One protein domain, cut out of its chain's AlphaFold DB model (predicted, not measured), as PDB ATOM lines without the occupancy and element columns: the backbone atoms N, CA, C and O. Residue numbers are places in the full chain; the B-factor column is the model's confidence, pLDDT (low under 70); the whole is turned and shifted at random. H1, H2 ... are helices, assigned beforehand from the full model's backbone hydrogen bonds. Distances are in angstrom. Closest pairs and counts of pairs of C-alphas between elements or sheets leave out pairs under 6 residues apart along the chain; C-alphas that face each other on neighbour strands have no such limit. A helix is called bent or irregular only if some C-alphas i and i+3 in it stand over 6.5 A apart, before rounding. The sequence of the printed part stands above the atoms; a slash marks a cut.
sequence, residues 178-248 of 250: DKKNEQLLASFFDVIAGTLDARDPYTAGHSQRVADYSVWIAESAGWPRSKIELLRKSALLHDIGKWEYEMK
ATOM      1  N   ASP A 178      53.887  14.787 -32.742       91.00
ATOM      2  CA  ASP A 178      53.636  13.754 -33.751       91.00
ATOM      3  C   ASP A 178      53.841  12.358 -33.164       91.00
ATOM      4  O   ASP A 178      52.945  11.519 -33.234       91.00
ATOM      5  N   LYS A 179      54.942  12.146 -32.435       91.12
ATOM      6  CA  LYS A 179      55.187  10.887 -31.718       91.12
ATOM      7  C   LYS A 179      54.093  10.576 -30.691       91.12
ATOM      8  O   LYS A 179      53.694   9.425 -30.527       91.12
ATOM      9  N   LYS A 180      53.603  11.593 -29.977       92.69
ATOM     10  CA  LYS A 180      52.514  11.420 -29.009       92.69
ATOM     11  C   LYS A 180      51.191  11.080 -29.699       92.69
ATOM     12  O   LYS A 180      50.458  10.235 -29.196       92.69
ATOM     13  N   ASN A 181      50.907  11.685 -30.849       92.94
ATOM     14  CA  ASN A 181      49.750  11.341 -31.672       92.94
ATOM     15  C   ASN A 181      49.829   9.897 -32.183       92.94
ATOM     16  O   ASN A 181      48.840   9.177 -32.086       92.94
ATOM     17  N   GLU A 182      50.991   9.442 -32.658       90.50
ATOM     18  CA  GLU A 182      51.192   8.045 -33.067       90.50
ATOM     19  C   GLU A 182      50.927   7.065 -31.915       90.50
ATOM     20  O   GLU A 182      50.244   6.058 -32.101       90.50
ATOM     21  N   GLN A 183      51.409   7.380 -30.709       91.12
ATOM     22  CA  GLN A 183      51.149   6.576 -29.510       91.12
ATOM     23  C   GLN A 183      49.661   6.537 -29.148       91.12
ATOM     24  O   GLN A 183      49.135   5.468 -28.850       91.12
ATOM     25  N   LEU A 184      48.970   7.682 -29.201       92.69
ATOM     26  CA  LEU A 184      47.532   7.754 -28.936       92.69
ATOM     27  C   LEU A 184      46.725   6.944 -29.955       92.69
ATOM     28  O   LEU A 184      45.808   6.228 -29.562       92.69
ATOM     29  N   LEU A 185      47.080   7.020 -31.241       89.81
ATOM     30  CA  LEU A 185      46.445   6.215 -32.287       89.81
ATOM     31  C   LEU A 185      46.663   4.716 -32.055       89.81
ATOM     32  O   LEU A 185      45.718   3.944 -32.190       89.81
ATOM     33  N   ALA A 186      47.870   4.301 -31.662       85.31
ATOM     34  CA  ALA A 186      48.147   2.907 -31.320       85.31
ATOM     35  C   ALA A 186      47.285   2.428 -30.138       85.31
ATOM     36  O   ALA A 186      46.595   1.419 -30.257       85.31
ATOM     37  N   SER A 187      47.237   3.193 -29.042       87.00
ATOM     38  CA  SER A 187      46.391   2.859 -27.889       87.00
ATOM     39  C   SER A 187      44.898   2.836 -28.231       87.00
ATOM     40  O   SER A 187      44.156   2.026 -27.685       87.00
ATOM     41  N   PHE A 188      44.440   3.702 -29.138       87.31
ATOM     42  CA  PHE A 188      43.054   3.695 -29.604       87.31
ATOM     43  C   PHE A 188      42.705   2.404 -30.356       87.31
ATOM     44  O   PHE A 188      41.643   1.831 -30.112       87.31
ATOM     45  N   PHE A 189      43.605   1.910 -31.217       80.88
ATOM     46  CA  PHE A 189      43.424   0.616 -31.881       80.88
ATOM     47  C   PHE A 189      43.344  -0.542 -30.882       80.88
ATOM     48  O   PHE A 189      42.448  -1.375 -31.011       80.88
ATOM     49  N   ASP A 190      44.205  -0.553 -29.861       79.88
ATOM     50  CA  ASP A 190      44.184  -1.582 -28.813       79.88
ATOM     51  C   ASP A 190      42.848  -1.584 -28.041       79.88
ATOM     52  O   ASP A 190      42.272  -2.639 -27.778       79.88
ATOM     53  N   VAL A 191      42.306  -0.401 -27.717       85.69
ATOM     54  CA  VAL A 191      41.010  -0.271 -27.025       85.69
ATOM     55  C   VAL A 191      39.848  -0.742 -27.900       85.69
ATOM     56  O   VAL A 191      38.961  -1.435 -27.397       85.69
ATOM     57  N   ILE A 192      39.828  -0.392 -29.192       81.94
ATOM     58  CA  ILE A 192      38.789  -0.871 -30.116       81.94
ATOM     59  C   ILE A 192      38.834  -2.393 -30.213       81.94
ATOM     60  O   ILE A 192      37.794  -3.025 -30.045       81.94
ATOM     61  N   ALA A 193      40.014  -2.978 -30.431       75.31
ATOM     62  CA  ALA A 193      40.168  -4.427 -30.518       75.31
ATOM     63  C   ALA A 193      39.717  -5.122 -29.225       75.31
ATOM     64  O   ALA A 193      38.933  -6.065 -29.275       75.31
ATOM     65  N   GLY A 194      40.109  -4.599 -28.057       74.44
ATOM     66  CA  GLY A 194      39.653  -5.122 -26.767       74.44
ATOM     67  C   GLY A 194      38.139  -5.000 -26.557       74.44
ATOM     68  O   GLY A 194      37.516  -5.906 -26.010       74.44
ATOM     69  N   THR A 195      37.523  -3.909 -27.019       78.69
ATOM     70  CA  THR A 195      36.062  -3.723 -26.953       78.69
ATOM     71  C   THR A 195      35.332  -4.696 -27.885       78.69
ATOM     72  O   THR A 195      34.262  -5.195 -27.539       78.69
ATOM     73  N   LEU A 196      35.912  -4.974 -29.055       70.81
ATOM     74  CA  LEU A 196      35.388  -5.921 -30.035       70.81
ATOM     75  C   LEU A 196      35.435  -7.354 -29.488       70.81
ATOM     76  O   LEU A 196      34.407  -8.027 -29.469       70.81
ATOM     77  N   ASP A 197      36.582  -7.754 -28.934       68.44
ATOM     78  CA  ASP A 197      36.783  -9.047 -28.271       68.44
ATOM     79  C   ASP A 197      35.871  -9.212 -27.036       68.44
ATOM     80  O   ASP A 197      35.402 -10.309 -26.746       68.44
ATOM     81  N   ALA A 198      35.579  -8.137 -26.291       68.81
ATOM     82  CA  ALA A 198      34.700  -8.192 -25.114       68.81
ATOM     83  C   ALA A 198      33.215  -8.404 -25.462       68.81
ATOM     84  O   ALA A 198      32.443  -8.843 -24.606       68.81
ATOM     85  N   ARG A 199      32.800  -8.087 -26.697       64.44
ATOM     86  CA  ARG A 199      31.425  -8.308 -27.172       64.44
ATOM     87  C   ARG A 199      31.123  -9.782 -27.452       64.44
ATOM     88  O   ARG A 199      29.959 -10.165 -27.381       64.44
ATOM     89  N   ASP A 200      32.141 -10.593 -27.728       63.03
ATOM     90  CA  ASP A 200      32.019 -12.035 -27.948       63.03
ATOM     91  C   ASP A 200      32.819 -12.788 -26.860       63.03
ATOM     92  O   ASP A 200      34.045 -12.903 -26.963       63.03
ATOM     93  N   PRO A 201      32.157 -13.311 -25.800       53.12
ATOM     94  CA  PRO A 201      32.802 -13.929 -24.632       53.12
ATOM     95  C   PRO A 201      33.789 -15.061 -24.953       53.12
ATOM     96  O   PRO A 201      34.624 -15.400 -24.113       53.12
ATOM     97  N   TYR A 202      33.707 -15.651 -26.150       50.84
ATOM     98  CA  TYR A 202      34.598 -16.711 -26.621       50.84
ATOM     99  C   TYR A 202      35.920 -16.204 -27.228       50.84
ATOM    100  O   TYR A 202      36.818 -17.009 -27.481       50.84
ATOM    101  N   THR A 203      36.081 -14.893 -27.442       59.69
ATOM    102  CA  THR A 203      37.182 -14.315 -28.239       59.69
ATOM    103  C   THR A 203      38.122 -13.386 -27.471       59.69
ATOM    104  O   THR A 203      38.968 -12.741 -28.078       59.69
ATOM    105  N   ALA A 204      38.079 -13.362 -26.135       60.84
ATOM    106  CA  ALA A 204      38.961 -12.510 -25.333       60.84
ATOM    107  C   ALA A 204      40.459 -12.671 -25.704       60.84
ATOM    108  O   ALA A 204      41.070 -13.743 -25.557       60.84
ATOM    109  N   GLY A 205      41.059 -11.592 -26.215       69.69
ATOM    110  CA  GLY A 205      42.454 -11.542 -26.654       69.69
ATOM    111  C   GLY A 205      42.744 -12.342 -27.928       69.69
ATOM    112  O   GLY A 205      43.912 -12.606 -28.215       69.69
ATOM    113  N   HIS A 206      41.720 -12.787 -28.664       79.25
ATOM    114  CA  HIS A 206      41.870 -13.484 -29.942       79.25
ATOM    115  C   HIS A 206      42.529 -12.569 -30.966       79.25
ATOM    116  O   HIS A 206      43.558 -12.943 -31.531       79.25
ATOM    117  N   SER A 207      42.001 -11.355 -31.123       77.25
ATOM    118  CA  SER A 207      42.507 -10.372 -32.083       77.25
ATOM    119  C   SER A 207      43.972 -10.021 -31.806       77.25
ATOM    120  O   SER A 207      44.787  -9.954 -32.728       77.25
ATOM    121  N   GLN A 208      44.344  -9.918 -30.525       79.94
ATOM    122  CA  GLN A 208      45.729  -9.705 -30.103       79.94
ATOM    123  C   GLN A 208      46.639 -10.881 -30.498       79.94
ATOM    124  O   GLN A 208      47.665 -10.678 -31.142       79.94
ATOM    125  N   ARG A 209      46.243 -12.123 -30.174       84.94
ATOM    126  CA  ARG A 209      47.025 -13.326 -30.509       84.94
ATOM    127  C   ARG A 209      47.178 -13.505 -32.017       84.94
ATOM    128  O   ARG A 209      48.265 -13.833 -32.477       84.94
ATOM    129  N   VAL A 210      46.115 -13.284 -32.792       86.44
ATOM    130  CA  VAL A 210      46.154 -13.363 -34.263       86.44
ATOM    131  C   VAL A 210      47.115 -12.324 -34.833       86.44
ATOM    132  O   VAL A 210      47.915 -12.659 -35.709       86.44
ATOM    133  N   ALA A 211      47.089 -11.094 -34.318       86.62
ATOM    134  CA  ALA A 211      48.027 -10.056 -34.725       86.62
ATOM    135  C   ALA A 211      49.480 -10.428 -34.394       86.62
ATOM    136  O   ALA A 211      50.345 -10.299 -35.261       86.62
ATOM    137  N   ASP A 212      49.744 -10.946 -33.194       89.12
ATOM    138  CA  ASP A 212      51.089 -11.347 -32.771       89.12
ATOM    139  C   ASP A 212      51.623 -12.531 -33.600       89.12
ATOM    140  O   ASP A 212      52.742 -12.471 -34.114       89.12
ATOM    141  N   TYR A 213      50.806 -13.567 -33.844       91.94
ATOM    142  CA  TYR A 213      51.183 -14.682 -34.725       91.94
ATOM    143  C   TYR A 213      51.442 -14.218 -36.163       91.94
ATOM    144  O   TYR A 213      52.407 -14.656 -36.790       91.94
ATOM    145  N   SER A 214      50.614 -13.307 -36.683       91.62
ATOM    146  CA  SER A 214      50.789 -12.746 -38.028       91.62
ATOM    147  C   SER A 214      52.110 -11.981 -38.155       91.62
ATOM    148  O   SER A 214      52.801 -12.109 -39.166       91.62
ATOM    149  N   VAL A 215      52.492 -11.228 -37.116       93.19
ATOM    150  CA  VAL A 215      53.789 -10.539 -37.042       93.19
ATOM    151  C   VAL A 215      54.941 -11.536 -37.043       93.19
ATOM    152  O   VAL A 215      55.835 -11.397 -37.873       93.19
ATOM    153  N   TRP A 216      54.907 -12.573 -36.198       93.94
ATOM    154  CA  TRP A 216      55.981 -13.575 -36.134       93.94
ATOM    155  C   TRP A 216      56.183 -14.314 -37.460       93.94
ATOM    156  O   TRP A 216      57.321 -14.560 -37.872       93.94
ATOM    157  N   ILE A 217      55.091 -14.630 -38.162       93.12
ATOM    158  CA  ILE A 217      55.147 -15.244 -39.494       93.12
ATOM    159  C   ILE A 217      55.788 -14.277 -40.500       93.12
ATOM    160  O   ILE A 217      56.674 -14.677 -41.255       93.12
ATOM    161  N   ALA A 218      55.388 -13.003 -40.502       92.00
ATOM    162  CA  ALA A 218      55.910 -12.007 -41.437       92.00
ATOM    163  C   ALA A 218      57.378 -11.627 -41.171       92.00
ATOM    164  O   ALA A 218      58.142 -11.434 -42.119       92.00
ATOM    165  N   GLU A 219      57.795 -11.567 -39.903       93.38
ATOM    166  CA  GLU A 219      59.199 -11.404 -39.502       93.38
ATOM    167  C   GLU A 219      60.047 -12.579 -39.995       93.38
ATOM    168  O   GLU A 219      61.084 -12.374 -40.628       93.38
ATOM    169  N   SER A 220      59.563 -13.810 -39.795       92.69
ATOM    170  CA  SER A 220      60.234 -15.030 -40.268       92.69
ATOM    171  C   SER A 220      60.308 -15.106 -41.798       92.69
ATOM    172  O   SER A 220      61.258 -15.656 -42.350       92.69
ATOM    173  N   ALA A 221      59.334 -14.516 -42.494       92.25
ATOM    174  CA  ALA A 221      59.307 -14.394 -43.951       92.25
ATOM    175  C   ALA A 221      60.168 -13.232 -44.496       92.25
ATOM    176  O   ALA A 221      60.180 -13.000 -45.707       92.25
ATOM    177  N   GLY A 222      60.870 -12.484 -43.636       93.38
ATOM    178  CA  GLY A 222      61.778 -11.406 -44.037       93.38
ATOM    179  C   GLY A 222      61.079 -10.150 -44.561       93.38
ATOM    180  O   GLY A 222      61.645  -9.422 -45.381       93.38
ATOM    181  N   TRP A 223      59.838  -9.884 -44.141       93.56
ATOM    182  CA  TRP A 223      59.111  -8.703 -44.603       93.56
ATOM    183  C   TRP A 223      59.715  -7.400 -44.051       93.56
ATOM    184  O   TRP A 223      60.208  -7.357 -42.923       93.56
ATOM    185  N   PRO A 224      59.651  -6.290 -44.809       92.69
ATOM    186  CA  PRO A 224      60.065  -4.990 -44.299       92.69
ATOM    187  C   PRO A 224      59.152  -4.540 -43.150       92.69
ATOM    188  O   PRO A 224      57.931  -4.693 -43.211       92.69
ATOM    189  N   ARG A 225      59.742  -3.912 -42.123       87.94
ATOM    190  CA  ARG A 225      59.062  -3.507 -40.877       87.94
ATOM    191  C   ARG A 225      57.797  -2.669 -41.098       87.94
ATOM    192  O   ARG A 225      56.831  -2.830 -40.363       87.94
ATOM    193  N   SER A 226      57.771  -1.829 -42.134       86.31
ATOM    194  CA  SER A 226      56.587  -1.042 -42.508       86.31
ATOM    195  C   SER A 226      55.392  -1.910 -42.915       86.31
ATOM    196  O   SER A 226      54.259  -1.597 -42.557       86.31
ATOM    197  N   LYS A 227      55.628  -3.029 -43.617       89.00
ATOM    198  CA  LYS A 227      54.577  -3.997 -43.967       89.00
ATOM    199  C   LYS A 227      54.128  -4.814 -42.762       89.00
ATOM    200  O   LYS A 227      52.948  -5.119 -42.661       89.00
ATOM    201  N   ILE A 228      55.046  -5.141 -41.854       91.38
ATOM    202  CA  ILE A 228      54.738  -5.877 -40.621       91.38
ATOM    203  C   ILE A 228      53.847  -5.032 -39.697       91.38
ATOM    204  O   ILE A 228      52.842  -5.524 -39.197       91.38
ATOM    205  N   GLU A 229      54.159  -3.743 -39.530       85.38
ATOM    206  CA  GLU A 229      53.323  -2.773 -38.800       85.38
ATOM    207  C   GLU A 229      51.902  -2.687 -39.372       85.38
ATOM    208  O   GLU A 229      50.924  -2.720 -38.623       85.38
ATOM    209  N   LEU A 230      51.779  -2.602 -40.702       87.06
ATOM    210  CA  LEU A 230      50.481  -2.575 -41.373       87.06
ATOM    211  C   LEU A 230      49.720  -3.893 -41.172       87.06
ATOM    212  O   LEU A 230      48.551  -3.861 -40.800       87.06
ATOM    213  N   LEU A 231      50.392  -5.036 -41.354       89.25
ATOM    214  CA  LEU A 231      49.815  -6.365 -41.152       89.25
ATOM    215  C   LEU A 231      49.284  -6.533 -39.727       89.25
ATOM    216  O   LEU A 231      48.165  -7.006 -39.549       89.25
ATOM    217  N   ARG A 232      50.053  -6.097 -38.724       86.62
ATOM    218  CA  ARG A 232      49.643  -6.135 -37.319       86.62
ATOM    219  C   ARG A 232      48.359  -5.339 -37.095       86.62
ATOM    220  O   ARG A 232      47.424  -5.872 -36.511       86.62
ATOM    221  N   LYS A 233      48.295  -4.096 -37.593       83.94
ATOM    222  CA  LYS A 233      47.104  -3.230 -37.481       83.94
ATOM    223  C   LYS A 233      45.887  -3.844 -38.178       83.94
ATOM    224  O   LYS A 233      44.797  -3.828 -37.615       83.94
ATOM    225  N   SER A 234      46.070  -4.421 -39.368       84.94
ATOM    226  CA  SER A 234      44.999  -5.105 -40.105       84.94
ATOM    227  C   SER A 234      44.505  -6.366 -39.395       84.94
ATOM    228  O   SER A 234      43.303  -6.581 -39.327       84.94
ATOM    229  N   ALA A 235      45.407  -7.175 -38.835       85.00
ATOM    230  CA  ALA A 235      45.054  -8.378 -38.085       85.00
ATOM    231  C   ALA A 235      44.309  -8.047 -36.779       85.00
ATOM    232  O   ALA A 235      43.335  -8.717 -36.440       85.00
ATOM    233  N   LEU A 236      44.711  -6.970 -36.094       80.50
ATOM    234  CA  LEU A 236      44.058  -6.500 -34.867       80.50
ATOM    235  C   LEU A 236      42.593  -6.083 -35.097       80.50
ATOM    236  O   LEU A 236      41.779  -6.160 -34.186       80.50
ATOM    237  N   LEU A 237      42.263  -5.638 -36.314       77.94
ATOM    238  CA  LEU A 237      40.941  -5.130 -36.694       77.94
ATOM    239  C   LEU A 237      40.207  -6.042 -37.687       77.94
ATOM    240  O   LEU A 237      39.211  -5.615 -38.268       77.94
ATOM    241  N   HIS A 238      40.688  -7.263 -37.931       81.19
ATOM    242  CA  HIS A 238      40.185  -8.098 -39.029       81.19
ATOM    243  C   HIS A 238      38.678  -8.400 -38.924       81.19
ATOM    244  O   HIS A 238      37.993  -8.469 -39.943       81.19
ATOM    245  N   ASP A 239      38.155  -8.471 -37.698       73.12
ATOM    246  CA  ASP A 239      36.748  -8.741 -37.399       73.12
ATOM    247  C   ASP A 239      35.868  -7.481 -37.284       73.12
ATOM    248  O   ASP A 239      34.676  -7.580 -36.984       73.12
ATOM    249  N   ILE A 240      36.394  -6.283 -37.585       69.75
ATOM    250  CA  ILE A 240      35.609  -5.033 -37.535       69.75
ATOM    251  C   ILE A 240      34.405  -5.053 -38.494       69.75
ATOM    252  O   ILE A 240      33.370  -4.452 -38.210       69.75
ATOM    253  N   GLY A 241      34.501  -5.796 -39.604       59.19
ATOM    254  CA  GLY A 241      33.419  -5.957 -40.583       59.19
ATOM    255  C   GLY A 241      32.241  -6.808 -40.091       59.19
ATOM    256  O   GLY A 241      31.148  -6.719 -40.650       59.19
ATOM    257  N   LYS A 242      32.413  -7.592 -39.015       62.06
ATOM    258  CA  LYS A 242      31.334  -8.404 -38.426       62.06
ATOM    259  C   LYS A 242      30.203  -7.520 -37.868       62.06
ATOM    260  O   LYS A 242      29.052  -7.942 -37.826       62.06
ATOM    261  N   TRP A 243      30.511  -6.262 -37.528       52.38
ATOM    262  CA  TRP A 243      29.550  -5.279 -37.015       52.38
ATOM    263  C   TRP A 243      28.508  -4.823 -38.050       52.38
ATOM    264  O   TRP A 243      27.398  -4.462 -37.665       52.38
ATOM    265  N   GLU A 244      28.814  -4.859 -39.352       46.81
ATOM    266  CA  GLU A 244      27.872  -4.394 -40.384       46.81
ATOM    267  C   GLU A 244      26.739  -5.399 -40.656       46.81
ATOM    268  O   GLU A 244      25.633  -5.010 -41.038       46.81
ATOM    269  N   TYR A 245      26.974  -6.690 -40.402       46.03
ATOM    270  CA  TYR A 245      25.964  -7.726 -40.619       46.03
ATOM    271  C   TYR A 245      24.927  -7.815 -39.490       46.03
ATOM    272  O   TYR A 245      23.770  -8.126 -39.768       46.03
ATOM    273  N   GLU A 246      25.281  -7.491 -38.244       46.66
ATOM    274  CA  GLU A 246      24.347  -7.608 -37.110       46.66
ATOM    275  C   GLU A 246      23.466  -6.363 -36.892       46.66
ATOM    276  O   GLU A 246      22.350  -6.490 -36.393       46.66
ATOM    277  N   MET A 247      23.879  -5.168 -37.340       44.62
ATOM    278  CA  MET A 247      23.053  -3.946 -37.231       44.62
ATOM    279  C   MET A 247      21.856  -3.889 -38.196       44.62
ATOM    280  O   MET A 247      21.009  -3.012 -38.046       44.62
ATOM    281  N   LYS A 248      21.746  -4.804 -39.171       40.06
ATOM    282  CA  LYS A 248      20.573  -4.911 -40.065       40.06
ATOM    283  C   LYS A 248      19.461  -5.821 -39.530       40.06
ATOM    284  O   LYS A 248      18.424  -5.932 -40.178       40.06
TER     285      LYS A 248
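Overview. This is residues 178 to 248 of the 250 residues of the protein "Metal dependent phosphohydrolase" of Bacillus sp. SG-1 (UniProt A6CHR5). The long helix H1 meets one end of a helical hairpin, H2 and H3, while its residues 178 to 185 stick out; short H4 continues beyond H3. The 71 printed residues include four named helices, H1 to H4 in order: all helix. The whole is only just loose, close to compact, with radius of gyration of the C-alphas 13.5 A and spans 40 by 30 by 21 A.

Along the chain. H1, residues 178 to 199, begins at C-alpha 178 (53.636, 13.754, -33.751) and measures 32.0 A; H2, residues 206 to 220, 21.1 A; H3, residues 225 to 236, 16.4 A. H4, residues 238 to 246, 16.0 A, is irregular: C-alphas 238 and 241 are 7.3 A apart.

Arrangement. H1 touches H2 with residues 193 to 197 alone, closest C-alphas Ala 193 and Ser 207, 6.6 A, at a steep tilt of 54 degrees. The hairpin's H2 and H3 touch, closest C-alphas Ala 211 and Ala 235, 4.8 A. Every O i to N i+4 pair is within hydrogen-bond range in H1, H2 and H3; H4 has 0 of 5, and 3 of 6 O i to N i+3.

Size, cuts and confidence. The printed part has no cut. Residues 197 to 205 and 240 to 248 have pLDDT under 70.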